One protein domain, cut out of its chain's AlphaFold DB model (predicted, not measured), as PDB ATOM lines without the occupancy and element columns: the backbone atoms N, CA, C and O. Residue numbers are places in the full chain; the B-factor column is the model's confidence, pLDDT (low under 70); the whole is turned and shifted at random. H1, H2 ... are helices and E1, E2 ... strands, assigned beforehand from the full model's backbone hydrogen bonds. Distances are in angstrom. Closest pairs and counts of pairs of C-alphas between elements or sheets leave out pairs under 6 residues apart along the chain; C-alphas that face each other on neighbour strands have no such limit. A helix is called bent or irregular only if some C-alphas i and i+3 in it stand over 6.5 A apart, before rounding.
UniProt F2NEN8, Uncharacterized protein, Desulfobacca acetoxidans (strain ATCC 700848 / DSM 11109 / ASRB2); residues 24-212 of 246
ATOM      1  N   ALA A  24      34.962 -28.197  -7.029       90.06
ATOM      2  CA  ALA A  24      33.753 -27.919  -7.784       90.06
ATOM      3  C   ALA A  24      34.082 -27.836  -9.271       90.06
ATOM      4  O   ALA A  24      34.996 -27.116  -9.668       90.06
ATOM      5  N   SER A  25      33.306 -28.544 -10.089       93.00
ATOM      6  CA  SER A  25      33.359 -28.376 -11.539       93.00
ATOM      7  C   SER A  25      32.638 -27.087 -11.932       93.00
ATOM      8  O   SER A  25      31.504 -26.849 -11.507       93.00
ATOM      9  N   VAL A  26      33.311 -26.254 -12.717       95.62
ATOM     10  CA  VAL A  26      32.852 -24.945 -13.174       95.62
ATOM     11  C   VAL A  26      32.956 -24.880 -14.687       95.62
ATOM     12  O   VAL A  26      34.003 -25.165 -15.269       95.62
ATOM     13  N   THR A  27      31.867 -24.447 -15.311       96.00
ATOM     14  CA  THR A  27      31.789 -24.210 -16.749       96.00
ATOM     15  C   THR A  27      31.911 -22.719 -17.038       96.00
ATOM     16  O   THR A  27      31.175 -21.910 -16.470       96.00
ATOM     17  N   VAL A  28      32.813 -22.357 -17.946       94.19
ATOM     18  CA  VAL A  28      33.010 -20.991 -18.441       94.19
ATOM     19  C   VAL A  28      32.506 -20.920 -19.879       94.19
ATOM     20  O   VAL A  28      32.941 -21.689 -20.734       94.19
ATOM     21  N   GLY A  29      31.580 -20.002 -20.149       92.62
ATOM     22  CA  GLY A  29      30.979 -19.838 -21.470       92.62
ATOM     23  C   GLY A  29      31.875 -19.081 -22.452       92.62
ATOM     24  O   GLY A  29      32.781 -18.338 -22.065       92.62
ATOM     25  N   ALA A  30      31.572 -19.214 -23.746       87.94
ATOM     26  CA  ALA A  30      32.331 -18.571 -24.822       87.94
ATOM     27  C   ALA A  30      32.457 -17.048 -24.632       87.94
ATOM     28  O   ALA A  30      33.558 -16.508 -24.695       87.94
ATOM     29  N   GLU A  31      31.345 -16.402 -24.276       86.81
ATOM     30  CA  GLU A  31      31.216 -14.949 -24.084       86.81
ATOM     31  C   GLU A  31      31.440 -14.502 -22.629       86.81
ATOM     32  O   GLU A  31      31.076 -13.386 -22.250       86.81
ATOM     33  N   SER A  32      31.976 -15.375 -21.768       87.06
ATOM     34  CA  SER A  32      32.269 -15.006 -20.383       87.06
ATOM     35  C   SER A  32      33.213 -13.805 -20.335       87.06
ATOM     36  O   SER A  32      34.153 -13.683 -21.126       87.06
ATOM     37  N   THR A  33      32.969 -12.929 -19.365       88.50
ATOM     38  CA  THR A  33      33.772 -11.736 -19.094       88.50
ATOM     39  C   THR A  33      34.206 -11.756 -17.633       88.50
ATOM     40  O   THR A  33      33.557 -12.394 -16.801       88.50
ATOM     41  N   ILE A  34      35.314 -11.092 -17.323       88.06
ATOM     42  CA  ILE A  34      35.747 -10.851 -15.944       88.06
ATOM     43  C   ILE A  34      36.173  -9.395 -15.827       88.06
ATOM     44  O   ILE A  34      36.751  -8.835 -16.757       88.06
ATOM     45  N   THR A  35      35.870  -8.782 -14.700       88.38
ATOM     46  CA  THR A  35      36.320  -7.449 -14.339       88.38
ATOM     47  C   THR A  35      37.498  -7.583 -13.383       88.38
ATOM     48  O   THR A  35      37.426  -8.330 -12.410       88.38
ATOM     49  N   VAL A  36      38.588  -6.879 -13.678       84.00
ATOM     50  CA  VAL A  36      39.715  -6.716 -12.757       84.00
ATOM     51  C   VAL A  36      39.968  -5.235 -12.554       84.00
ATOM     52  O   VAL A  36      40.098  -4.490 -13.526       84.00
ATOM     53  N   ASP A  37      39.970  -4.802 -11.294       84.81
ATOM     54  CA  ASP A  37      40.092  -3.396 -10.888       84.81
ATOM     55  C   ASP A  37      39.140  -2.460 -11.659       84.81
ATOM     56  O   ASP A  37      39.514  -1.377 -12.114       84.81
ATOM     57  N   GLY A  38      37.894  -2.898 -11.865       83.38
ATOM     58  CA  GLY A  38      36.887  -2.138 -12.611       83.38
ATOM     59  C   GLY A  38      37.044  -2.147 -14.140       83.38
ATOM     60  O   GLY A  38      36.186  -1.598 -14.833       83.38
ATOM     61  N   THR A  39      38.078  -2.790 -14.688       85.12
ATOM     62  CA  THR A  39      38.257  -2.966 -16.139       85.12
ATOM     63  C   THR A  39      37.717  -4.320 -16.578       85.12
ATOM     64  O   THR A  39      38.123  -5.349 -16.049       85.12
ATOM     65  N   SER A  40      36.803  -4.337 -17.552       87.00
ATOM     66  CA  SER A  40      36.240  -5.582 -18.087       87.00
ATOM     67  C   SER A  40      37.126  -6.167 -19.187       87.00
ATOM     68  O   SER A  40      37.525  -5.463 -20.114       87.00
ATOM     69  N   TYR A  41      37.392  -7.466 -19.091       83.56
ATOM     70  CA  TYR A  41      38.207  -8.235 -20.020       83.56
ATOM     71  C   TYR A  41      37.403  -9.371 -20.651       83.56
ATOM     72  O   TYR A  41      36.603 -10.048 -19.992       83.56
ATOM     73  N   THR A  42      37.679  -9.619 -21.930       84.31
ATOM     74  CA  THR A  42      37.131 -10.725 -22.721       84.31
ATOM     75  C   THR A  42      38.237 -11.411 -23.517       84.31
ATOM     76  O   THR A  42      39.340 -10.882 -23.693       84.31
ATOM     77  N   LEU A  43      37.955 -12.619 -24.005       81.56
ATOM     78  CA  LEU A  43      38.871 -13.313 -24.896       81.56
ATOM     79  C   LEU A  43      38.730 -12.737 -26.314       81.56
ATOM     80  O   LEU A  43      37.765 -13.027 -27.018       81.56
ATOM     81  N   VAL A  44      39.684 -11.910 -26.744       75.88
ATOM     82  CA  VAL A  44      39.620 -11.262 -28.064       75.88
ATOM     83  C   VAL A  44      40.072 -12.214 -29.173       75.88
ATOM     84  O   VAL A  44      41.194 -12.718 -29.164       75.88
ATOM     85  N   SER A  45      39.212 -12.414 -30.172       69.38
ATOM     86  CA  SER A  45      39.432 -13.350 -31.281       69.38
ATOM     87  C   SER A  45      40.228 -12.776 -32.461       69.38
ATOM     88  O   SER A  45      40.636 -13.538 -33.338       69.38
ATOM     89  N   VAL A  46      40.490 -11.464 -32.490       67.81
ATOM     90  CA  VAL A  46      41.111 -10.763 -33.629       67.81
ATOM     91  C   VAL A  46      42.515 -10.246 -33.274       67.81
ATOM     92  O   VAL A  46      42.655  -9.498 -32.309       67.81
ATOM     93  N   PRO A  47      43.564 -10.603 -34.037       65.12
ATOM     94  CA  PRO A  47      44.887  -9.991 -33.926       65.12
ATOM     95  C   PRO A  47      45.042  -8.775 -34.870       65.12
ATOM     96  O   PRO A  47      44.483  -8.795 -35.968       65.12
ATOM     97  N   PRO A  48      45.864  -7.756 -34.540       56.88
ATOM     98  CA  PRO A  48      46.448  -7.453 -33.238       56.88
ATOM     99  C   PRO A  48      45.527  -6.526 -32.448       56.88
ATOM    100  O   PRO A  48      45.478  -5.321 -32.696       56.88
ATOM    101  N   ASP A  49      44.815  -7.074 -31.477       59.25
ATOM    102  CA  ASP A  49      44.211  -6.251 -30.445       59.25
ATOM    103  C   ASP A  49      45.137  -6.265 -29.227       59.25
ATOM    104  O   ASP A  49      45.337  -7.304 -28.598       59.25
ATOM    105  N   TYR A  50      45.744  -5.121 -28.912       54.47
ATOM    106  CA  TYR A  50      46.622  -4.966 -27.746       54.47
ATOM    107  C   TYR A  50      45.859  -5.062 -26.416       54.47
ATOM    108  O   TYR A  50      46.487  -5.101 -25.360       54.47
ATOM    109  N   SER A  51      44.522  -5.111 -26.453       53.75
ATOM    110  CA  SER A  51      43.681  -5.444 -25.300       53.75
ATOM    111  C   SER A  51      43.424  -6.953 -25.148       53.75
ATOM    112  O   SER A  51      42.870  -7.392 -24.140       53.75
ATOM    113  N   GLY A  52      43.824  -7.762 -26.137       57.47
ATOM    114  CA  GLY A  52      43.478  -9.175 -26.240       57.47
ATOM    115  C   GLY A  52      44.367 -10.114 -25.428       57.47
ATOM    116  O   GLY A  52      45.586 -10.133 -25.568       57.47
ATOM    117  N   LEU A  53      43.734 -10.991 -24.649       69.19
ATOM    118  CA  LEU A  53      44.393 -12.019 -23.825       69.19
ATOM    119  C   LEU A  53      44.771 -13.292 -24.601       69.19
ATOM    120  O   LEU A  53      45.314 -14.233 -24.028       69.19
ATOM    121  N   MET A  54      44.474 -13.329 -25.903       75.06
ATOM    122  CA  MET A  54      44.653 -14.515 -26.739       75.06
ATOM    123  C   MET A  54      46.010 -14.559 -27.447       75.06
ATOM    124  O   MET A  54      46.559 -15.643 -27.612       75.06
ATOM    125  N   TRP A  55      46.561 -13.418 -27.871       76.12
ATOM    126  CA  TRP A  55      47.652 -13.372 -28.853       76.12
ATOM    127  C   TRP A  55      49.012 -12.991 -28.254       76.12
ATOM    128  O   TRP A  55      49.116 -12.228 -27.296       76.12
ATOM    129  N   GLU A  56      50.078 -13.486 -28.875       73.31
ATOM    130  CA  GLU A  56      51.460 -13.080 -28.633       73.31
ATOM    131  C   GLU A  56      52.221 -12.899 -29.953       73.31
ATOM    132  O   GLU A  56      51.870 -13.483 -30.985       73.31
ATOM    133  N   VAL A  57      53.272 -12.079 -29.915       73.06
ATOM    134  CA  VAL A  57      54.155 -11.857 -31.063       73.06
ATOM    135  C   VAL A  57      55.094 -13.052 -31.208       73.06
ATOM    136  O   VAL A  57      55.780 -13.436 -30.266       73.06
ATOM    137  N   SER A  58      55.156 -13.622 -32.407       68.44
ATOM    138  CA  SER A  58      56.036 -14.737 -32.750       68.44
ATOM    139  C   SER A  58      56.770 -14.429 -34.050       68.44
ATOM    140  O   SER A  58      56.199 -14.517 -35.140       68.44
ATOM    141  N   GLY A  59      58.049 -14.058 -33.944       72.56
ATOM    142  CA  GLY A  59      58.848 -13.625 -35.091       72.56
ATOM    143  C   GLY A  59      58.235 -12.393 -35.761       72.56
ATOM    144  O   GLY A  59      58.165 -11.330 -35.155       72.56
ATOM    145  N   THR A  60      57.784 -12.538 -37.010       67.19
ATOM    146  CA  THR A  60      57.132 -11.469 -37.789       67.19
ATOM    147  C   THR A  60      55.597 -11.521 -37.758       67.19
ATOM    148  O   THR A  60      54.961 -10.778 -38.504       67.19
ATOM    149  N   GLY A  61      54.989 -12.411 -36.966       71.88
ATOM    150  CA  GLY A  61      53.537 -12.625 -36.930       71.88
ATOM    151  C   GLY A  61      52.965 -12.760 -35.518       71.88
ATOM    152  O   GLY A  61      53.653 -12.512 -34.532       71.88
ATOM    153  N   TYR A  62      51.696 -13.168 -35.435       74.44
ATOM    154  CA  TYR A  62      50.984 -13.416 -34.178       74.44
ATOM    155  C   TYR A  62      50.593 -14.886 -34.064       74.44
ATOM    156  O   TYR A  62      50.245 -15.519 -35.063       74.44
ATOM    157  N   LYS A  63      50.608 -15.417 -32.843       76.56
ATOM    158  CA  LYS A  63      50.062 -16.741 -32.520       76.56
ATOM    159  C   LYS A  63      49.278 -16.686 -31.215       76.56
ATOM    160  O   LYS A  63      49.471 -15.769 -30.426       76.56
ATOM    161  N   ALA A  64      48.362 -17.626 -31.013       79.50
ATOM    162  CA  ALA A  64      47.606 -17.689 -29.770       79.50
ATOM    163  C   ALA A  64      48.472 -18.298 -28.650       79.50
ATOM    164  O   ALA A  64      48.981 -19.407 -28.852       79.50
ATOM    165  N   CYS A  65      48.613 -17.630 -27.490       79.38
ATOM    166  CA  CYS A  65      49.230 -18.280 -26.323       79.38
ATOM    167  C   CYS A  65      48.181 -19.061 -25.553       79.38
ATOM    168  O   CYS A  65      47.378 -18.493 -24.811       79.38
ATOM    169  N   LEU A  66      48.254 -20.382 -25.661       81.38
ATOM    170  CA  LEU A  66      47.407 -21.294 -24.897       81.38
ATOM    171  C   LEU A  66      47.579 -21.084 -23.390       81.38
ATOM    172  O   LEU A  66      46.596 -21.071 -22.662       81.38
ATOM    173  N   CYS A  67      48.805 -20.790 -22.953       78.38
ATOM    174  CA  CYS A  67      49.117 -20.397 -21.584       78.38
ATOM    175  C   CYS A  67      48.218 -19.250 -21.090       78.38
ATOM    176  O   CYS A  67      47.572 -19.344 -20.045       78.38
ATOM    177  N   LYS A  68      48.120 -18.180 -21.889       81.31
ATOM    178  CA  LYS A  68      47.378 -16.979 -21.523       81.31
ATOM    179  C   LYS A  68      45.881 -17.219 -21.544       81.31
ATOM    180  O   LYS A  68      45.171 -16.805 -20.631       81.31
ATOM    181  N   MET A  69      45.421 -17.924 -22.573       85.75
ATOM    182  CA  MET A  69      44.024 -18.311 -22.706       85.75
ATOM    183  C   MET A  69      43.576 -19.139 -21.503       85.75
ATOM    184  O   MET A  69      42.566 -18.809 -20.885       85.75
ATOM    185  N   THR A  70      44.339 -20.167 -21.122       87.62
ATOM    186  CA  THR A  70      43.975 -21.027 -19.993       87.62
ATOM    187  C   THR A  70      44.015 -20.267 -18.669       87.62
ATOM    188  O   THR A  70      43.072 -20.412 -17.896       87.62
ATOM    189  N   ALA A  71      45.027 -19.431 -18.401       86.12
ATOM    190  CA  ALA A  71      45.059 -18.651 -17.155       86.12
ATOM    191  C   ALA A  71      43.877 -17.674 -17.063       86.12
ATOM    192  O   ALA A  71      43.246 -17.552 -16.014       86.12
ATOM    193  N   PHE A  72      43.525 -17.025 -18.176       88.25
ATOM    194  CA  PHE A  72      42.359 -16.152 -18.227       88.25
ATOM    195  C   PHE A  72      41.054 -16.913 -17.980       88.25
ATOM    196  O   PHE A  72      40.245 -16.502 -17.150       88.25
ATOM    197  N   ARG A  73      40.851 -18.049 -18.656       91.38
ATOM    198  CA  ARG A  73      39.672 -18.896 -18.444       91.38
ATOM    199  C   ARG A  73      39.608 -19.447 -17.015       91.38
ATOM    200  O   ARG A  73      38.528 -19.496 -16.437       91.38
ATOM    201  N   ALA A  74      40.749 -19.770 -16.407       90.94
ATOM    202  CA  ALA A  74      40.825 -20.174 -15.005       90.94
ATOM    203  C   ALA A  74      40.393 -19.041 -14.055       90.94
ATOM    204  O   ALA A  74      39.634 -19.285 -13.116       90.94
ATOM    205  N   LEU A  75      40.795 -17.795 -14.327       89.75
ATOM    206  CA  LEU A  75      40.330 -16.631 -13.565       89.75
ATOM    207  C   LEU A  75      38.811 -16.425 -13.714       89.75
ATOM    208  O   LEU A  75      38.121 -16.153 -12.731       89.75
ATOM    209  N   GLN A  76      38.265 -16.610 -14.920       92.19
ATOM    210  CA  GLN A  76      36.816 -16.575 -15.147       92.19
ATOM    211  C   GLN A  76      36.086 -17.673 -14.364       92.19
ATOM    212  O   GLN A  76      35.060 -17.403 -13.740       92.19
ATOM    213  N   ALA A  77      36.625 -18.896 -14.352       94.00
ATOM    214  CA  ALA A  77      36.072 -20.001 -13.573       94.00
ATOM    215  C   ALA A  77      36.057 -19.682 -12.073       94.00
ATOM    216  O   ALA A  77      35.064 -19.949 -11.395       94.00
ATOM    217  N   LEU A  78      37.116 -19.054 -11.555       91.81
ATOM    218  CA  LEU A  78      37.140 -18.584 -10.174       91.81
ATOM    219  C   LEU A  78      36.045 -17.545  -9.910       91.81
ATOM    220  O   LEU A  78      35.334 -17.661  -8.913       91.81
ATOM    221  N   GLY A  79      35.880 -16.560 -10.796       91.12
ATOM    222  CA  GLY A  79      34.844 -15.539 -10.637       91.12
ATOM    223  C   GLY A  79      33.433 -16.134 -10.587       91.12
ATOM    224  O   GLY A  79      32.644 -15.813  -9.696       91.12
ATOM    225  N   ILE A  80      33.149 -17.101 -11.465       93.19
ATOM    226  CA  ILE A  80      31.886 -17.855 -11.461       93.19
ATOM    227  C   ILE A  80      31.722 -18.642 -10.156       93.19
ATOM    228  O   ILE A  80      30.669 -18.561  -9.522       93.19
ATOM    229  N   TYR A  81      32.759 -19.369  -9.727       92.38
ATOM    230  CA  TYR A  81      32.743 -20.148  -8.486       92.38
ATOM    231  C   TYR A  81      32.428 -19.281  -7.262       92.38
ATOM    232  O   TYR A  81      31.614 -19.653  -6.417       92.38
ATOM    233  N   LEU A  82      33.038 -18.098  -7.188       90.31
ATOM    234  CA  LEU A  82      32.831 -17.139  -6.105       90.31
ATOM    235  C   LEU A  82      31.524 -16.346  -6.243       90.31
ATOM    236  O   LEU A  82      31.185 -15.579  -5.341       90.31
ATOM    237  N   SER A  83      30.797 -16.506  -7.357       91.00
ATOM    238  CA  SER A  83      29.688 -15.627  -7.745       91.00
ATOM    239  C   SER A  83      30.086 -14.141  -7.723       91.00
ATOM    240  O   SER A  83      29.276 -13.276  -7.386       91.00
ATOM    241  N   ASN A  84      31.344 -13.851  -8.068       87.06
ATOM    242  CA  ASN A  84      31.909 -12.513  -8.139       87.06
ATOM    243  C   ASN A  84      32.778 -12.372  -9.394       87.06
ATOM    244  O   ASN A  84      33.859 -12.945  -9.477       87.06
ATOM    245  N   ASN A  85      32.328 -11.547 -10.335       83.44
ATOM    246  CA  ASN A  85      33.069 -11.276 -11.562       83.44
ATOM    247  C   ASN A  85      33.978 -10.042 -11.466       83.44
ATOM    248  O   ASN A  85      34.541  -9.666 -12.484       83.44
ATOM    249  N   ASP A  86      34.106  -9.404 -10.301       87.44
ATOM    250  CA  ASP A  86      35.012  -8.275 -10.061       87.44
ATOM    251  C   ASP A  86      36.102  -8.687  -9.066       87.44
ATOM    252  O   ASP A  86      35.886  -8.752  -7.848       87.44
ATOM    253  N   LEU A  87      37.260  -9.055  -9.609       84.62
ATOM    254  CA  LEU A  87      38.388  -9.587  -8.855       84.62
ATOM    255  C   LEU A  87      39.491  -8.526  -8.775       84.62
ATOM    256  O   LEU A  87      39.983  -8.097  -9.812       84.62
ATOM    257  N   PRO A  88      39.919  -8.096  -7.580       83.31
ATOM    258  CA  PRO A  88      40.990  -7.110  -7.457       83.31
ATOM    259  C   PRO A  88      42.348  -7.719  -7.839       83.31
ATOM    260  O   PRO A  88      42.695  -8.796  -7.342       83.31
ATOM    261  N   SER A  89      43.149  -7.021  -8.653       78.88
ATOM    262  CA  SER A  89      44.451  -7.525  -9.144       78.88
ATOM    263  C   SER A  89      45.428  -7.864  -8.017       78.88
ATOM    264  O   SER A  89      46.162  -8.847  -8.099       78.88
ATOM    265  N   ALA A  90      45.362  -7.122  -6.907       73.75
ATOM    266  CA  ALA A  90      46.142  -7.360  -5.693       73.75
ATOM    267  C   ALA A  90      45.884  -8.733  -5.036       73.75
ATOM    268  O   ALA A  90      46.623  -9.138  -4.140       73.75
ATOM    269  N   GLN A  91      44.816  -9.434  -5.424       72.81
ATOM    270  CA  GLN A  91      44.496 -10.779  -4.938       72.81
ATOM    271  C   GLN A  91      44.818 -11.860  -5.989       72.81
ATOM    272  O   GLN A  91      44.835 -13.054  -5.691       72.81
ATOM    273  N   ILE A  92      45.177 -11.460  -7.209       72.31
ATOM    274  CA  ILE A  92      45.541 -12.368  -8.291       72.31
ATOM    275  C   ILE A  92      47.034 -12.705  -8.198       72.31
ATOM    276  O   ILE A  92      47.839 -12.206  -8.972       72.31
ATOM    277  N   ASN A  93      47.393 -13.581  -7.260       72.81
ATOM    278  CA  ASN A  93      48.699 -14.242  -7.250       72.81
ATOM    279  C   ASN A  93      48.623 -15.518  -8.064       72.81
ATOM    280  O   ASN A  93      47.981 -16.458  -7.614       72.81
ATOM    281  N   ILE A  94      49.291 -15.561  -9.207       74.44
ATOM    282  CA  ILE A  94      49.333 -16.728 -10.070       74.44
ATOM    283  C   ILE A  94      50.532 -17.586  -9.688       74.44
ATOM    284  O   ILE A  94      51.673 -17.219  -9.960       74.44
ATOM    285  N   THR A  95      50.258 -18.761  -9.125       77.31
ATOM    286  CA  THR A  95      51.226 -19.864  -9.101       77.31
ATOM    287  C   THR A  95      50.810 -20.914 -10.111       77.31
ATOM    288  O   THR A  95      49.643 -21.307 -10.129       77.31
ATOM    289  N   THR A  96      51.736 -21.364 -10.957       76.81
ATOM    290  CA  THR A  96      51.441 -22.394 -11.959       76.81
ATOM    291  C   THR A  96      52.572 -23.408 -12.101       76.81
ATOM    292  O   THR A  96      53.753 -23.066 -12.005       76.81
ATOM    293  N   GLY A  97      52.196 -24.666 -12.348       67.31
ATOM    294  CA  GLY A  97      53.114 -25.703 -12.825       67.31
ATOM    295  C   GLY A  97      53.465 -25.539 -14.306       67.31
ATOM    296  O   GLY A  97      54.392 -26.180 -14.788       67.31
ATOM    297  N   TRP A  98      52.761 -24.659 -15.024       69.00
ATOM    298  CA  TRP A  98      52.899 -24.449 -16.459       69.00
ATOM    299  C   TRP A  98      54.140 -23.617 -16.804       69.00
ATOM    300  O   TRP A  98      54.062 -22.417 -17.071       69.00
ATOM    301  N   ASN A  99      55.307 -24.258 -16.837       61.88
ATOM    302  CA  ASN A  99      56.540 -23.621 -17.291       61.88
ATOM    303  C   ASN A  99      56.729 -23.706 -18.808       61.88
ATOM    304  O   ASN A  99      56.671 -24.767 -19.434       61.88
ATOM    305  N   THR A 100      57.020 -22.573 -19.422       57.25
ATOM    306  CA  THR A 100      57.324 -22.456 -20.838       57.25
ATOM    307  C   THR A 100      58.823 -22.247 -21.007       57.25
ATOM    308  O   THR A 100      59.287 -21.141 -21.229       57.25
ATOM    309  N   ASP A 101      59.598 -23.342 -20.961       48.03
ATOM    310  CA  ASP A 101      61.067 -23.355 -21.178       48.03
ATOM    311  C   ASP A 101      61.514 -22.889 -22.591       48.03
ATOM    312  O   ASP A 101      62.637 -23.142 -23.028       48.03
ATOM    313  N   GLY A 102      60.651 -22.212 -23.352       53.62
ATOM    314  CA  GLY A 102      60.966 -21.674 -24.665       53.62
ATOM    315  C   GLY A 102      60.411 -20.262 -24.870       53.62
ATOM    316  O   GLY A 102      59.381 -19.913 -24.297       53.62
ATOM    317  N   PRO A 103      61.023 -19.474 -25.777       45.94
ATOM    318  CA  PRO A 103      60.587 -18.115 -26.130       45.94
ATOM    319  C   PRO A 103      59.188 -18.056 -26.759       45.94
ATOM    320  O   PRO A 103      58.701 -16.986 -27.105       45.94
ATOM    321  N   GLU A 104      58.565 -19.214 -26.966       46.44
ATOM    322  CA  GLU A 104      57.314 -19.360 -27.670       46.44
ATOM    323  C   GLU A 104      56.064 -19.168 -26.816       46.44
ATOM    324  O   GLU A 104      55.017 -19.065 -27.429       46.44
ATOM    325  N   GLU A 105      56.137 -19.154 -25.487       53.50
ATOM    326  CA  GLU A 105      54.941 -19.067 -24.631       53.50
ATOM    327  C   GLU A 105      55.254 -18.301 -23.335       53.50
ATOM    328  O   GLU A 105      54.798 -18.639 -22.240       53.50
ATOM    329  N   LEU A 106      56.124 -17.296 -23.432       50.31
ATOM    330  CA  LEU A 106      56.466 -16.466 -22.287       50.31
ATOM    331  C   LEU A 106      55.319 -15.489 -21.987       50.31
ATOM    332  O   LEU A 106      54.661 -14.950 -22.879       50.31
ATOM    333  N   PHE A 107      55.179 -15.184 -20.701       57.62
ATOM    334  CA  PHE A 107      54.501 -14.004 -20.170       57.62
ATOM    335  C   PHE A 107      52.992 -14.111 -19.934       57.62
ATOM    336  O   PHE A 107      52.208 -13.321 -20.463       57.62
ATOM    337  N   VAL A 108      52.600 -14.936 -18.959       53.25
ATOM    338  CA  VAL A 108      51.501 -14.542 -18.053       53.25
ATOM    339  C   VAL A 108      51.778 -13.146 -17.454       53.25
ATOM    340  O   VAL A 108      50.863 -12.348 -17.316       53.25
ATOM    341  N   GLU A 109      53.052 -12.784 -17.255       55.00
ATOM    342  CA  GLU A 109      53.522 -11.444 -16.851       55.00
ATOM    343  C   GLU A 109      53.117 -10.294 -17.800       55.00
ATOM    344  O   GLU A 109      53.247  -9.128 -17.446       55.00
ATOM    345  N   SER A 110      52.647 -10.599 -19.016       56.81
ATOM    346  CA  SER A 110      52.143  -9.594 -19.968       56.81
ATOM    347  C   SER A 110      50.621  -9.468 -19.956       56.81
ATOM    348  O   SER A 110      50.052  -8.757 -20.786       56.81
ATOM    349  N   MET A 111      49.944 -10.168 -19.043       69.56
ATOM    350  CA  MET A 111      48.525  -9.949 -18.823       69.56
ATOM    351  C   MET A 111      48.322  -8.593 -18.140       69.56
ATOM    352  O   MET A 111      48.941  -8.334 -17.113       69.56
ATOM    353  N   PRO A 112      47.425  -7.739 -18.658       67.06
ATOM    354  CA  PRO A 112      47.218  -6.380 -18.154       67.06
ATOM    355  C   PRO A 112      46.723  -6.312 -16.700       67.06
ATOM    356  O   PRO A 112      46.734  -5.236 -16.116       67.06
ATOM    357  N   TRP A 113      46.281  -7.435 -16.134       69.75
ATOM    358  CA  TRP A 113      45.740  -7.564 -14.780       69.75
ATOM    359  C   TRP A 113      46.668  -8.311 -13.809       69.75
ATOM    360  O   TRP A 113      46.294  -8.541 -12.659       69.75
ATOM    361  N   VAL A 114      47.866  -8.698 -14.255       67.06
ATOM    362  CA  VAL A 114      48.896  -9.306 -13.407       67.06
ATOM    363  C   VAL A 114      49.949  -8.246 -13.129       67.06
ATOM    364  O   VAL A 114      50.709  -7.861 -14.017       67.06
ATOM    365  N   GLU A 115      50.015  -7.755 -11.893       63.94
ATOM    366  CA  GLU A 115      51.172  -6.967 -11.472       63.94
ATOM    367  C   GLU A 115      52.398  -7.890 -11.435       63.94
ATOM    368  O   GLU A 115      52.314  -9.004 -10.922       63.94
ATOM    369  N   GLY A 116      53.546  -7.453 -11.963       56.53
ATOM    370  CA  GLY A 116      54.723  -8.317 -12.180       56.53
ATOM    371  C   GLY A 116      55.321  -8.994 -10.935       56.53
ATOM    372  O   GLY A 116      56.219  -9.815 -11.065       56.53
ATOM    373  N   VAL A 117      54.838  -8.670  -9.732       56.56
ATOM    374  CA  VAL A 117      55.204  -9.325  -8.463       56.56
ATOM    375  C   VAL A 117      54.242 -10.447  -8.048       56.56
ATOM    376  O   VAL A 117      54.562 -11.207  -7.138       56.56
ATOM    377  N   ASN A 118      53.101 -10.581  -8.725       69.44
ATOM    378  CA  ASN A 118      52.031 -11.524  -8.400       69.44
ATOM    379  C   ASN A 118      52.043 -12.759  -9.323       69.44
ATOM    380  O   ASN A 118      51.023 -13.418  -9.506       69.44
ATOM    381  N   PHE A 119      53.187 -13.079  -9.930       73.62
ATOM    382  CA  PHE A 119      53.381 -14.284 -10.735       73.62
ATOM    383  C   PHE A 119      54.578 -15.076 -10.213       73.62
ATOM    384  O   PHE A 119      55.665 -14.532 -10.018       73.62
ATOM    385  N   SER A 120      54.383 -16.372 -10.006       75.56
ATOM    386  CA  SER A 120      55.436 -17.302  -9.621       75.56
ATOM    387  C   SER A 120      55.220 -18.673 -10.248       75.56
ATOM    388  O   SER A 120      54.098 -19.106 -10.499       75.56
ATOM    389  N   TYR A 121      56.309 -19.399 -10.466       74.75
ATOM    390  CA  TYR A 121      56.228 -20.814 -10.801       74.75
ATOM    391  C   TYR A 121      56.163 -21.666  -9.534       74.75
ATOM    392  O   TYR A 121      56.718 -21.293  -8.498       74.75
ATOM    393  N   ALA A 122      55.492 -22.812  -9.625       75.25
ATOM    394  CA  ALA A 122      55.518 -23.815  -8.569       75.25
ATOM    395  C   ALA A 122      56.949 -24.341  -8.348       75.25
ATOM    396  O   ALA A 122      57.706 -24.488  -9.306       75.25
ATOM    397  N   ASP A 123      57.302 -24.651  -7.099       73.31
ATOM    398  CA  ASP A 123      58.569 -25.300  -6.739       73.31
ATOM    399  C   ASP A 123      58.293 -26.707  -6.164       73.31
ATOM    400  O   ASP A 123      57.540 -26.816  -5.188       73.31
ATOM    401  N   PRO A 124      58.861 -27.789  -6.736       74.38
ATOM    402  CA  PRO A 124      59.677 -27.823  -7.953       74.38
ATOM    403  C   PRO A 124      58.861 -27.562  -9.222       74.38
ATOM    404  O   PRO A 124      57.705 -27.966  -9.336       74.38
ATOM    405  N   ILE A 125      59.503 -26.916 -10.196       71.38
ATOM    406  CA  ILE A 125      58.911 -26.593 -11.493       71.38
ATOM    407  C   ILE A 125      59.011 -27.790 -12.446       71.38
ATOM    408  O   ILE A 125      60.094 -28.349 -12.640       71.38
ATOM    409  N   THR A 126      57.894 -28.184 -13.063       73.69
ATOM    410  CA  THR A 126      57.905 -29.193 -14.131       73.69
ATOM    411  C   THR A 126      58.573 -28.583 -15.369       73.69
ATOM    412  O   THR A 126      58.124 -27.533 -15.835       73.69
ATOM    413  N   PRO A 127      59.643 -29.189 -15.924       71.50
ATOM    414  CA  PRO A 127      60.251 -28.701 -17.157       71.50
ATOM    415  C   PRO A 127      59.218 -28.618 -18.279       71.50
ATOM    416  O   PRO A 127      58.360 -29.490 -18.405       71.50
ATOM    417  N   GLY A 128      59.333 -27.617 -19.149       68.88
ATOM    418  CA  GLY A 128      58.382 -27.378 -20.234       68.88
ATOM    419  C   GLY A 128      58.209 -28.574 -21.174       68.88
ATOM    420  O   GLY A 128      57.132 -28.763 -21.735       68.88
ATOM    421  N   SER A 129      59.248 -29.399 -21.301       67.62
ATOM    422  CA  SER A 129      59.264 -30.631 -22.094       67.62
ATOM    423  C   SER A 129      58.609 -31.830 -21.409       67.62
ATOM    424  O   SER A 129      58.476 -32.861 -22.047       67.62
ATOM    425  N   LEU A 130      58.238 -31.719 -20.134       72.06
ATOM    426  CA  LEU A 130      57.610 -32.774 -19.337       72.06
ATOM    427  C   LEU A 130      56.236 -32.357 -18.808       72.06
ATOM    428  O   LEU A 130      55.666 -33.064 -17.982       72.06
ATOM    429  N   LEU A 131      55.723 -31.204 -19.245       73.69
ATOM    430  CA  LEU A 131      54.408 -30.749 -18.831       73.69
ATOM    431  C   LEU A 131      53.344 -31.736 -19.262       73.69
ATOM    432  O   LEU A 131      53.344 -32.209 -20.393       73.69
ATOM    433  N   THR A 132      52.408 -31.960 -18.357       75.31
ATOM    434  CA  THR A 132      51.221 -32.780 -18.555       75.31
ATOM    435  C   THR A 132      49.980 -31.960 -18.223       75.31
ATOM    436  O   THR A 132      50.064 -30.857 -17.677       75.31
ATOM    437  N   LEU A 133      48.795 -32.525 -18.457       76.56
ATOM    438  CA  LEU A 133      47.553 -31.906 -17.993       76.56
ATOM    439  C   LEU A 133      47.547 -31.669 -16.471       76.56
ATOM    440  O   LEU A 133      46.903 -30.738 -15.994       76.56
ATOM    441  N   THR A 134      48.283 -32.468 -15.692       79.94
ATOM    442  CA  THR A 134      48.350 -32.291 -14.231       79.94
ATOM    443  C   THR A 134      49.062 -31.008 -13.805       79.94
ATOM    444  O   THR A 134      48.899 -30.579 -12.664       79.94
ATOM    445  N   ASP A 135      49.775 -30.361 -14.730       75.69
ATOM    446  CA  ASP A 135      50.434 -29.067 -14.553       75.69
ATOM    447  C   ASP A 135      49.557 -27.889 -15.029       75.69
ATOM    448  O   ASP A 135      49.911 -26.726 -14.829       75.69
ATOM    449  N   ALA A 136      48.388 -28.173 -15.620       79.25
ATOM    450  CA  ALA A 136      47.455 -27.191 -16.169       79.25
ATOM    451  C   ALA A 136      46.571 -26.537 -15.095       79.25
ATOM    452  O   ALA A 136      45.340 -26.606 -15.150       79.25
ATOM    453  N   TRP A 137      47.191 -25.905 -14.103       85.25
ATOM    454  CA  TRP A 137      46.494 -25.271 -12.988       85.25
ATOM    455  C   TRP A 137      47.077 -23.911 -12.616       85.25
ATOM    456  O   TRP A 137      48.228 -23.591 -12.925       85.25
ATOM    457  N   TYR A 138      46.251 -23.135 -11.921       85.69
ATOM    458  CA  TYR A 138      46.562 -21.811 -11.406       85.69
ATOM    459  C   TYR A 138      46.053 -21.691  -9.975       85.69
ATOM    460  O   TYR A 138      44.929 -22.098  -9.679       85.69
ATOM    461  N   GLU A 139      46.866 -21.147  -9.082       86.31
ATOM    462  CA  GLU A 139      46.390 -20.690  -7.778       86.31
ATOM    463  C   GLU A 139      45.995 -19.217  -7.847       86.31
ATOM    464  O   GLU A 139      46.570 -18.471  -8.628       86.31
ATOM    465  N   PHE A 140      45.002 -18.821  -7.051       84.62
ATOM    466  CA  PHE A 140      44.541 -17.444  -6.893       84.62
ATOM    467  C   PHE A 140      44.208 -17.191  -5.427       84.62
ATOM    468  O   PHE A 140      43.701 -18.083  -4.745       84.62
ATOM    469  N   SER A 141      44.444 -15.981  -4.926       80.50
ATOM    470  CA  SER A 141      44.017 -15.603  -3.577       80.50
ATOM    471  C   SER A 141      42.733 -14.778  -3.658       80.50
ATOM    472  O   SER A 141      42.547 -13.997  -4.577       80.50
ATOM    473  N   TYR A 142      41.806 -14.952  -2.722       77.06
ATOM    474  CA  TYR A 142      40.622 -14.103  -2.626       77.06
ATOM    475  C   TYR A 142      40.103 -14.080  -1.190       77.06
ATOM    476  O   TYR A 142      39.931 -15.127  -0.567       77.06
ATOM    477  N   MET A 143      39.893 -12.881  -0.635       77.56
ATOM    478  CA  MET A 143      39.407 -12.674   0.745       77.56
ATOM    479  C   MET A 143      40.145 -13.491   1.834       77.56
ATOM    480  O   MET A 143      39.551 -13.904   2.828       77.56
ATOM    481  N   GLY A 144      41.452 -13.719   1.668       76.00
ATOM    482  CA  GLY A 144      42.272 -14.471   2.629       76.00
ATOM    483  C   GLY A 144      42.205 -15.998   2.493       76.00
ATOM    484  O   GLY A 144      42.802 -16.696   3.312       76.00
ATOM    485  N   ALA A 145      41.519 -16.516   1.473       83.06
ATOM    486  CA  ALA A 145      41.592 -17.909   1.045       83.06
ATOM    487  C   ALA A 145      42.403 -18.029  -0.254       83.06
ATOM    488  O   ALA A 145      42.486 -17.079  -1.030       83.06
ATOM    489  N   THR A 146      42.973 -19.206  -0.498       86.50
ATOM    490  CA  THR A 146      43.635 -19.543  -1.764       86.50
ATOM    491  C   THR A 146      42.808 -20.599  -2.483       86.50
ATOM    492  O   THR A 146      42.278 -21.511  -1.849       86.50
ATOM    493  N   TYR A 147      42.690 -20.483  -3.798       88.31
ATOM    494  CA  TYR A 147      41.927 -21.379  -4.656       88.31
ATOM    495  C   TYR A 147      42.832 -21.914  -5.751       88.31
ATOM    496  O   TYR A 147      43.451 -21.133  -6.464       88.31
ATOM    497  N   LYS A 148      42.881 -23.235  -5.903       90.12
ATOM    498  CA  LYS A 148      43.512 -23.901  -7.036       90.12
ATOM    499  C   LYS A 148      42.450 -24.182  -8.089       90.12
ATOM    500  O   LYS A 148      41.459 -24.858  -7.806       90.12
ATOM    501  N   VAL A 149      42.687 -23.689  -9.294       91.75
ATOM    502  CA  VAL A 149      41.842 -23.861 -10.472       91.75
ATOM    503  C   VAL A 149      42.597 -24.718 -11.478       91.75
ATOM    504  O   VAL A 149      43.630 -24.297 -11.995       91.75
ATOM    505  N   SER A 150      42.103 -25.922 -11.746       90.75
ATOM    506  CA  SER A 150      42.728 -26.892 -12.654       90.75
ATOM    507  C   SER A 150      41.897 -27.028 -13.925       90.75
ATOM    508  O   SER A 150      40.673 -27.120 -13.866       90.75
ATOM    509  N   SER A 151      42.542 -27.013 -15.086       89.94
ATOM    510  CA  SER A 151      41.868 -27.178 -16.371       89.94
ATOM    511  C   SER A 151      41.448 -28.632 -16.593       89.94
ATOM    512  O   SER A 151      42.217 -29.550 -16.314       89.94
ATOM    513  N   SER A 152      40.264 -28.842 -17.172       90.06
ATOM    514  CA  SER A 152      39.822 -30.171 -17.610       90.06
ATOM    515  C   SER A 152      40.615 -30.674 -18.822       90.06
ATOM    516  O   SER A 152      41.100 -29.879 -19.635       90.06
ATOM    517  N   TYR A 153      40.672 -32.002 -18.973       84.38
ATOM    518  CA  TYR A 153      41.176 -32.689 -20.169       84.38
ATOM    519  C   TYR A 153      40.397 -32.286 -21.422       84.38
ATOM    520  O   TYR A 153      40.991 -32.097 -22.481       84.38
ATOM    521  N   ASP A 154      39.083 -32.086 -21.297       85.00
ATOM    522  CA  ASP A 154      38.216 -31.774 -22.437       85.00
ATOM    523  C   ASP A 154      38.588 -30.456 -23.129       85.00
ATOM    524  O   ASP A 154      38.408 -30.332 -24.337       85.00
ATOM    525  N   ASN A 155      39.212 -29.511 -22.413       87.62
ATOM    526  CA  ASN A 155      39.706 -28.265 -23.009       87.62
ATOM    527  C   ASN A 155      40.835 -28.515 -24.033       87.62
ATOM    528  O   ASN A 155      41.006 -27.736 -24.971       87.62
ATOM    529  N   TYR A 156      41.593 -29.606 -23.877       83.62
ATOM    530  CA  TYR A 156      42.725 -29.982 -24.739       83.62
ATOM    531  C   TYR A 156      42.436 -31.196 -25.616       83.62
ATOM    532  O   TYR A 156      43.286 -31.609 -26.407       83.62
ATOM    533  N   ARG A 157      41.239 -31.771 -25.485       77.25
ATOM    534  CA  ARG A 157      40.804 -32.885 -26.307       77.25
ATOM    535  C   ARG A 157      40.636 -32.404 -27.741       77.25
ATOM    536  O   ARG A 157      39.894 -31.464 -28.006       77.25
ATOM    537  N   PHE A 158      41.282 -33.076 -28.677       75.88
ATOM    538  CA  PHE A 158      41.094 -32.812 -30.097       75.88
ATOM    539  C   PHE A 158      40.345 -33.965 -30.756       75.88
ATOM    540  O   PHE A 158      40.329 -35.095 -30.260       75.88
ATOM    541  N   SER A 159      39.695 -33.670 -31.878       69.19
ATOM    542  CA  SER A 159      39.123 -34.719 -32.711       69.19
ATOM    543  C   SER A 159      40.252 -35.311 -33.553       69.19
ATOM    544  O   SER A 159      40.946 -34.542 -34.228       69.19
ATOM    545  N   PRO A 160      40.455 -36.641 -33.559       62.25
ATOM    546  CA  PRO A 160      41.441 -37.259 -34.433       62.25
ATOM    547  C   PRO A 160      41.153 -36.862 -35.883       62.25
ATOM    548  O   PRO A 160      40.039 -37.053 -36.377       62.25
ATOM    549  N   ASP A 161      42.144 -36.294 -36.570       56.72
ATOM    550  CA  ASP A 161      42.054 -36.092 -38.014       56.72
ATOM    551  C   ASP A 161      42.386 -37.416 -38.707       56.72
ATOM    552  O   ASP A 161      43.547 -37.739 -38.956       56.72
ATOM    553  N   ILE A 162      41.338 -38.188 -39.008       52.75
ATOM    554  CA  ILE A 162      41.412 -39.497 -39.677       52.75
ATOM    555  C   ILE A 162      42.127 -39.395 -41.043       52.75
ATOM    556  O   ILE A 162      42.650 -40.390 -41.547       52.75
ATOM    557  N   ASN A 163      42.200 -38.199 -41.642       49.81
ATOM    558  CA  ASN A 163      42.781 -37.996 -42.968       49.81
ATOM    559  C   ASN A 163      44.292 -37.714 -42.951       49.81
ATOM    560  O   ASN A 163      44.923 -37.757 -44.011       49.81
ATOM    561  N   HIS A 164      44.904 -37.462 -41.788       56.38
ATOM    562  CA  HIS A 164      46.353 -37.271 -41.695       56.38
ATOM    563  C   HIS A 164      47.050 -38.624 -41.493       56.38
ATOM    564  O   HIS A 164      47.423 -39.009 -40.385       56.38
ATOM    565  N   ALA A 165      47.175 -39.376 -42.592       48.12
ATOM    566  CA  ALA A 165      47.725 -40.730 -42.638       48.12
ATOM    567  C   ALA A 165      49.099 -40.836 -41.940       48.12
ATOM    568  O   ALA A 165      50.133 -40.531 -42.532       48.12
ATOM    569  N   GLY A 166      49.110 -41.276 -40.677       56.16
ATOM    570  CA  GLY A 166      50.339 -41.549 -39.921       56.16
ATOM    571  C   GLY A 166      50.332 -41.157 -38.442       56.16
ATOM    572  O   GLY A 166      51.245 -41.573 -37.730       56.16
ATOM    573  N   TYR A 167      49.336 -40.408 -37.960       56.97
ATOM    574  CA  TYR A 167      49.228 -40.038 -36.543       56.97
ATOM    575  C   TYR A 167      48.012 -40.725 -35.912       56.97
ATOM    576  O   TYR A 167      46.874 -40.434 -36.266       56.97
ATOM    577  N   VAL A 168      48.263 -41.700 -35.035       52.50
ATOM    578  CA  VAL A 168      47.238 -42.575 -34.445       52.50
ATOM    579  C   VAL A 168      46.866 -42.077 -33.046       52.50
ATOM    580  O   VAL A 168      47.726 -42.017 -32.174       52.50
ATOM    581  N   GLU A 169      45.588 -41.715 -32.919       49.34
ATOM    582  CA  GLU A 169      44.607 -41.738 -31.807       49.34
ATOM    583  C   GLU A 169      44.974 -41.417 -30.343       49.34
ATOM    584  O   GLU A 169      44.069 -41.000 -29.629       49.34
ATOM    585  N   ASP A 170      46.227 -41.500 -29.899       53.81
ATOM    586  CA  ASP A 170      46.586 -41.350 -28.473       53.81
ATOM    587  C   ASP A 170      47.504 -40.162 -28.182       53.81
ATOM    588  O   ASP A 170      48.037 -40.042 -27.085       53.81
ATOM    589  N   TRP A 171      47.743 -39.287 -29.157       58.44
ATOM    590  CA  TRP A 171      48.534 -38.095 -28.866       58.44
ATOM    591  C   TRP A 171      47.673 -37.171 -28.022       58.44
ATOM    592  O   TRP A 171      46.520 -36.938 -28.363       58.44
ATOM    593  N   ASP A 172      48.204 -36.635 -26.937       63.66
ATOM    594  CA  ASP A 172      47.589 -35.494 -26.276       63.66
ATOM    595  C   ASP A 172      48.368 -34.205 -26.605       63.66
ATOM    596  O   ASP A 172      49.439 -34.201 -27.227       63.66
ATOM    597  N   PHE A 173      47.788 -33.052 -26.272       69.50
ATOM    598  CA  PHE A 173      48.440 -31.756 -26.476       69.50
ATOM    599  C   PHE A 173      49.840 -31.682 -25.832       69.50
ATOM    600  O   PHE A 173      50.739 -31.007 -26.347       69.50
ATOM    601  N   PHE A 174      50.019 -32.375 -24.711       69.00
ATOM    602  CA  PHE A 174      51.196 -32.317 -23.859       69.00
ATOM    603  C   PHE A 174      52.312 -33.258 -24.354       69.00
ATOM    604  O   PHE A 174      53.491 -32.881 -24.345       69.00
ATOM    605  N   ASP A 175      51.960 -34.397 -24.948       66.50
ATOM    606  CA  ASP A 175      52.860 -35.286 -25.680       66.50
ATOM    607  C   ASP A 175      53.562 -34.534 -26.806       66.50
ATOM    608  O   ASP A 175      54.782 -34.612 -26.969       66.50
ATOM    609  N   TYR A 176      52.812 -33.736 -27.572       61.72
ATOM    610  CA  TYR A 176      53.398 -32.938 -28.644       61.72
ATOM    611  C   TYR A 176      54.468 -31.962 -28.132       61.72
ATOM    612  O   TYR A 176      55.524 -31.802 -28.759       61.72
ATOM    613  N   ARG A 177      54.214 -31.299 -27.001       62.19
ATOM    614  CA  ARG A 177      55.132 -30.310 -26.424       62.19
ATOM    615  C   ARG A 177      56.477 -30.940 -26.071       62.19
ATOM    616  O   ARG A 177      57.528 -30.376 -26.396       62.19
ATOM    617  N   THR A 178      56.430 -32.149 -25.515       63.09
ATOM    618  CA  THR A 178      57.599 -32.998 -25.267       63.09
ATOM    619  C   THR A 178      58.416 -33.200 -26.549       63.09
ATOM    620  O   THR A 178      59.636 -33.012 -26.552       63.09
ATOM    621  N   TYR A 179      57.767 -33.490 -27.684       62.03
ATOM    622  CA  TYR A 179      58.452 -33.673 -28.974       62.03
ATOM    623  C   TYR A 179      59.017 -32.376 -29.570       62.03
ATOM    624  O   TYR A 179      60.087 -32.401 -30.187       62.03
ATOM    625  N   PHE A 180      58.328 -31.244 -29.411       60.97
ATOM    626  CA  PHE A 180      58.785 -29.966 -29.964       60.97
ATOM    627  C   PHE A 180      60.040 -29.447 -29.252       60.97
ATOM    628  O   PHE A 180      60.966 -28.978 -29.916       60.97
ATOM    629  N   GLN A 181      60.093 -29.575 -27.920       58.84
ATOM    630  CA  GLN A 181      61.185 -29.031 -27.105       58.84
ATOM    631  C   GLN A 181      62.411 -29.944 -27.010       58.84
ATOM    632  O   GLN A 181      63.530 -29.450 -26.929       58.84
ATOM    633  N   THR A 182      62.251 -31.268 -27.095       57.78
ATOM    634  CA  THR A 182      63.395 -32.202 -27.014       57.78
ATOM    635  C   THR A 182      64.173 -32.352 -28.328       57.78
ATOM    636  O   THR A 182      65.015 -33.241 -28.449       57.78
ATOM    637  N   THR A 183      63.912 -31.523 -29.350       55.47
ATOM    638  CA  THR A 183      64.457 -31.667 -30.725       55.47
ATOM    639  C   THR A 183      64.161 -33.019 -31.401       55.47
ATOM    640  O   THR A 183      64.615 -33.262 -32.516       55.47
ATOM    641  N   SER A 184      63.367 -33.887 -30.767       54.81
ATOM    642  CA  SER A 184      63.035 -35.237 -31.242       54.81
ATOM    643  C   SER A 184      61.815 -35.269 -32.174       54.81
ATOM    644  O   SER A 184      61.562 -36.269 -32.850       54.81
ATOM    645  N   GLY A 185      61.050 -34.176 -32.241       58.81
ATOM    646  CA  GLY A 185      59.954 -34.002 -33.184       58.81
ATOM    647  C   GLY A 185      60.463 -33.740 -34.600       58.81
ATOM    648  O   GLY A 185      61.112 -32.723 -34.848       58.81
ATOM    649  N   SER A 186      60.130 -34.627 -35.540       65.81
ATOM    650  CA  SER A 186      60.366 -34.396 -36.967       65.81
ATOM    651  C   SER A 186      59.547 -33.198 -37.475       65.81
ATOM    652  O   SER A 186      58.472 -32.909 -36.944       65.81
ATOM    653  N   ASP A 187      60.023 -32.512 -38.520       72.00
ATOM    654  CA  ASP A 187      59.329 -31.356 -39.120       72.00
ATOM    655  C   ASP A 187      57.841 -31.615 -39.445       72.00
ATOM    656  O   ASP A 187      57.016 -30.739 -39.174       72.00
ATOM    657  N   PRO A 188      57.433 -32.816 -39.912       73.50
ATOM    658  CA  PRO A 188      56.021 -33.151 -40.086       73.50
ATOM    659  C   PRO A 188      55.199 -33.098 -38.792       73.50
ATOM    660  O   PRO A 188      54.060 -32.634 -38.825       73.50
ATOM    661  N   LYS A 189      55.758 -33.527 -37.651       71.69
ATOM    662  CA  LYS A 189      55.069 -33.448 -36.352       71.69
ATOM    663  C   LYS A 189      54.892 -31.994 -35.953       71.69
ATOM    664  O   LYS A 189      53.791 -31.580 -35.598       71.69
ATOM    665  N   LYS A 190      55.973 -31.213 -36.064       73.25
ATOM    666  CA  LYS A 190      55.972 -29.781 -35.754       73.25
ATOM    667  C   LYS A 190      54.879 -29.051 -36.534       73.25
ATOM    668  O   LYS A 190      54.057 -28.360 -35.930       73.25
ATOM    669  N   ASN A 191      54.826 -29.301 -37.842       77.31
ATOM    670  CA  ASN A 191      53.817 -28.753 -38.738       77.31
ATOM    671  C   ASN A 191      52.393 -29.175 -38.343       77.31
ATOM    672  O   ASN A 191      51.521 -28.312 -38.241       77.31
ATOM    673  N   TYR A 192      52.168 -30.464 -38.064       76.75
ATOM    674  CA  TYR A 192      50.853 -30.994 -37.692       76.75
ATOM    675  C   TYR A 192      50.254 -30.265 -36.489       76.75
ATOM    676  O   TYR A 192      49.121 -29.802 -36.538       76.75
ATOM    677  N   PHE A 193      51.018 -30.051 -35.425       76.88
ATOM    678  CA  PHE A 193      50.482 -29.300 -34.292       76.88
ATOM    679  C   PHE A 193      50.211 -27.840 -34.609       76.88
ATOM    680  O   PHE A 193      49.164 -27.325 -34.229       76.88
ATOM    681  N   SER A 194      51.134 -27.167 -35.303       76.31
ATOM    682  CA  SER A 194      50.963 -25.744 -35.600       76.31
ATOM    683  C   SER A 194      49.760 -25.479 -36.509       76.31
ATOM    684  O   SER A 194      49.132 -24.431 -36.383       76.31
ATOM    685  N   THR A 195      49.420 -26.431 -37.385       78.38
ATOM    686  CA  THR A 195      48.370 -26.276 -38.401       78.38
ATOM    687  C   THR A 195      47.059 -26.987 -38.061       78.38
ATOM    688  O   THR A 195      46.022 -26.558 -38.555       78.38
ATOM    689  N   ILE A 196      47.078 -28.024 -37.214       80.00
ATOM    690  CA  ILE A 196      45.906 -28.853 -36.886       80.00
ATOM    691  C   ILE A 196      45.577 -28.820 -35.387       80.00
ATOM    692  O   ILE A 196      44.472 -28.422 -35.028       80.00
ATOM    693  N   LEU A 197      46.506 -29.211 -34.502       79.50
ATOM    694  CA  LEU A 197      46.192 -29.359 -33.067       79.50
ATOM    695  C   LEU A 197      45.990 -28.018 -32.357       79.50
ATOM    696  O   LEU A 197      44.987 -27.823 -31.675       79.50
ATOM    697  N   ARG A 198      46.928 -27.077 -32.515       80.62
ATOM    698  CA  ARG A 198      46.865 -25.770 -31.848       80.62
ATOM    699  C   ARG A 198      45.586 -25.009 -32.231       80.62
ATOM    700  O   ARG A 198      44.927 -24.541 -31.307       80.62
ATOM    701  N   PRO A 199      45.175 -24.913 -33.512       83.50
ATOM    702  CA  PRO A 199      43.898 -24.291 -33.870       83.50
ATOM    703  C   PRO A 199      42.676 -24.936 -33.203       83.50
ATOM    704  O   PRO A 199      41.832 -24.211 -32.689       83.50
ATOM    705  N   GLN A 200      42.610 -26.272 -33.129       85.81
ATOM    706  CA  GLN A 200      41.497 -26.958 -32.456       85.81
ATOM    707  C   GLN A 200      41.425 -26.616 -30.965       85.81
ATOM    708  O   GLN A 200      40.353 -26.323 -30.448       85.81
ATOM    709  N   ILE A 201      42.567 -26.587 -30.275       85.56
ATOM    710  CA  ILE A 201      42.609 -26.244 -28.845       85.56
ATOM    711  C   ILE A 201      42.250 -24.774 -28.626       85.56
ATOM    712  O   ILE A 201      41.549 -24.445 -27.674       85.56
ATOM    713  N   VAL A 202      42.686 -23.885 -29.520       87.12
ATOM    714  CA  VAL A 202      42.260 -22.480 -29.502       87.12
ATOM    715  C   VAL A 202      40.741 -22.380 -29.641       87.12
ATOM    716  O   VAL A 202      40.118 -21.622 -28.899       87.12
ATOM    717  N   ASP A 203      40.129 -23.147 -30.543       88.69
ATOM    718  CA  ASP A 203      38.675 -23.148 -30.717       88.69
ATOM    719  C   ASP A 203      37.935 -23.736 -29.509       88.69
ATOM    720  O   ASP A 203      36.943 -23.144 -29.077       88.69
ATOM    721  N   ASN A 204      38.455 -24.797 -28.887       89.25
ATOM    722  CA  ASN A 204      37.925 -25.312 -27.621       89.25
ATOM    723  C   ASN A 204      37.977 -24.243 -26.521       89.25
ATOM    724  O   ASN A 204      36.970 -23.965 -25.877       89.25
ATOM    725  N   LEU A 205      39.127 -23.582 -26.342       89.06
ATOM    726  CA  LEU A 205      39.310 -22.548 -25.318       89.06
ATOM    727  C   LEU A 205      38.493 -21.273 -25.589       89.06
ATOM    728  O   LEU A 205      38.195 -20.515 -24.661       89.06
ATOM    729  N   LYS A 206      38.116 -21.013 -26.844       89.81
ATOM    730  CA  LYS A 206      37.172 -19.945 -27.216       89.81
ATOM    731  C   LYS A 206      35.717 -20.322 -26.953       89.81
ATOM    732  O   LYS A 206      34.909 -19.422 -26.743       89.81
ATOM    733  N   GLY A 207      35.398 -21.610 -26.978       90.00
ATOM    734  CA  GLY A 207      34.067 -22.134 -26.718       90.00
ATOM    735  C   GLY A 207      33.729 -22.222 -25.231       90.00
ATOM    736  O   GLY A 207      34.158 -21.409 -24.409       90.00
ATOM    737  N   GLU A 208      32.913 -23.219 -24.905       91.88
ATOM    738  CA  GLU A 208      32.650 -23.619 -23.528       91.88
ATOM    739  C   GLU A 208      33.859 -24.386 -22.978       91.88
ATOM    740  O   GLU A 208      34.371 -25.288 -23.637       91.88
ATOM    741  N   THR A 209      34.318 -24.014 -21.785       94.38
ATOM    742  CA  THR A 209      35.492 -24.619 -21.140       94.38
ATOM    743  C   THR A 209      35.177 -25.061 -19.721       94.38
ATOM    744  O   THR A 209      34.331 -24.471 -19.047       94.38
ATOM    745  N   TRP A 210      35.880 -26.090 -19.256       94.44
ATOM    746  CA  TRP A 210      35.614 -26.729 -17.968       94.44
ATOM    747  C   TRP A 210      36.832 -26.672 -17.051       94.44
ATOM    748  O   TRP A 210      37.959 -26.960 -17.466       94.44
ATOM    749  N   PHE A 211      36.594 -26.316 -15.794       94.88
ATOM    750  CA  PHE A 211      37.614 -26.178 -14.763       94.88
ATOM    751  C   PHE A 211      37.161 -26.813 -13.460       94.88
ATOM    752  O   PHE A 211      35.977 -26.852 -13.142       94.88
ATOM    753  N   GLU A 212      38.124 -27.263 -12.676       94.31
ATOM    754  CA  GLU A 212      37.926 -27.732 -11.317       94.31
ATOM    755  C   GLU A 212      38.498 -26.695 -10.348       94.31
ATOM    756  O   GLU A 212      39.691 -26.394 -10.385       94.31
TER     757      GLU A 212
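This is residues 24 to 212 of the 246 residues of an uncharacterized protein of Desulfobacca acetoxidans (strain ATCC 700848 / DSM 11109 / ASRB2) (UniProt F2NEN8). A strongly twisted sheet of six strands curls round helix H1, with hairpin E2 and E3 beside H1 and hairpin E4 and E5 near its first residues. Bent helix H3 runs inward along its arms H3a and H3b, which stand at a small angle, from H3a toward one end of the longest axis to H3b, which packs on residues 66 to 73 of H1; H2 lies toward the same end as H3a, at a steep tilt to it. The printed part has 189 residues, with ten named strands and three named helices in the order E1 E2 E3 E4 E5 H1 E6 E7 E8 E9 H2 H3 E10; the class is mixed, helices and strands, with under half of the residues in named elements. The large sheet, order E1, E10, E9, E8, E6, E7, is mixed; the whole is compact, with a radius of gyration of the C-alphas of 16.4 A and spans of 51 by 37 by 34 A.

Begin at edge strand E1, residues 24 to 28, antiparallel to E10, residues 209 to 212: N 26 and O 211 are 2.8 A apart, within hydrogen-bond range, as are the pairs named below. E9, residues 145 to 151, is antiparallel to E10 (N 150 and O 212, 2.8 A) and forms a hairpin with E8, residues 137 to 142 (N 140 and O 147, 2.8 A). E6, residues 94 to 96, is antiparallel to E8 (N 139 and O 95, 3.0 A) and parallel to edge strand E7, residues 119 to 121 (N 120 and O 94, 2.8 A). H1, residues 66 to 81, is on one face of this sheet, making two layers, helix and sheet; its closest C-alphas to E1 are those of Ala 77 and Val 28, 5.8 A. E2, residues 34 to 36, and E3, residues 39 to 41, form a hairpin (N 36 and O 39, 2.9 A), as do E4, residues 55 to 58, and E5, residues 61 to 64 (N 56 and O 63, 2.8 A). H3, residues 187 to 206, was assigned as one helix by its hydrogen bonds but is bent, with C-alphas 195 and 198 6.7 A apart; arms H3a, to residue 195, and H3b, from 198, stand at 24 degrees. Residues 66 to 73 of H1 touch H3b, the same way at a shallow tilt of 19 degrees, closest at the C-alphas of Met 69 and Leu 205, 6.9 A. H2, residues 173 to 181, only just touches H3a, with 3 pairs of C-alphas within 8 A, the closest those of Phe 180 and Lys 190, 6.4 A. Every O i to N i+4 pair is within range in H1, H3a and H3b, and 4 of 5 in H2.

Find C-alpha 24 at (33.753, -27.919, -7.784), where E1 begins. From C-alpha 66 at (47.407, -21.294, -24.897), H1 runs 22.0 A; E8 measures 16.3 A and E9 19.7 A. E10 ends at C-alpha 212, (37.926, -27.732, -11.317).

Look at Gly 144 and Ala 165 for the farthest C-alphas, 52.6 A apart. The printed part has no cut; the links E3 to E4, H1 to E6, E6 to E7, E7 to E8 and E9 to H2 are long. Mean pLDDT of the printed part is 75.2, with 63 residues under 70, among them 97 to 118 and 159 to 186.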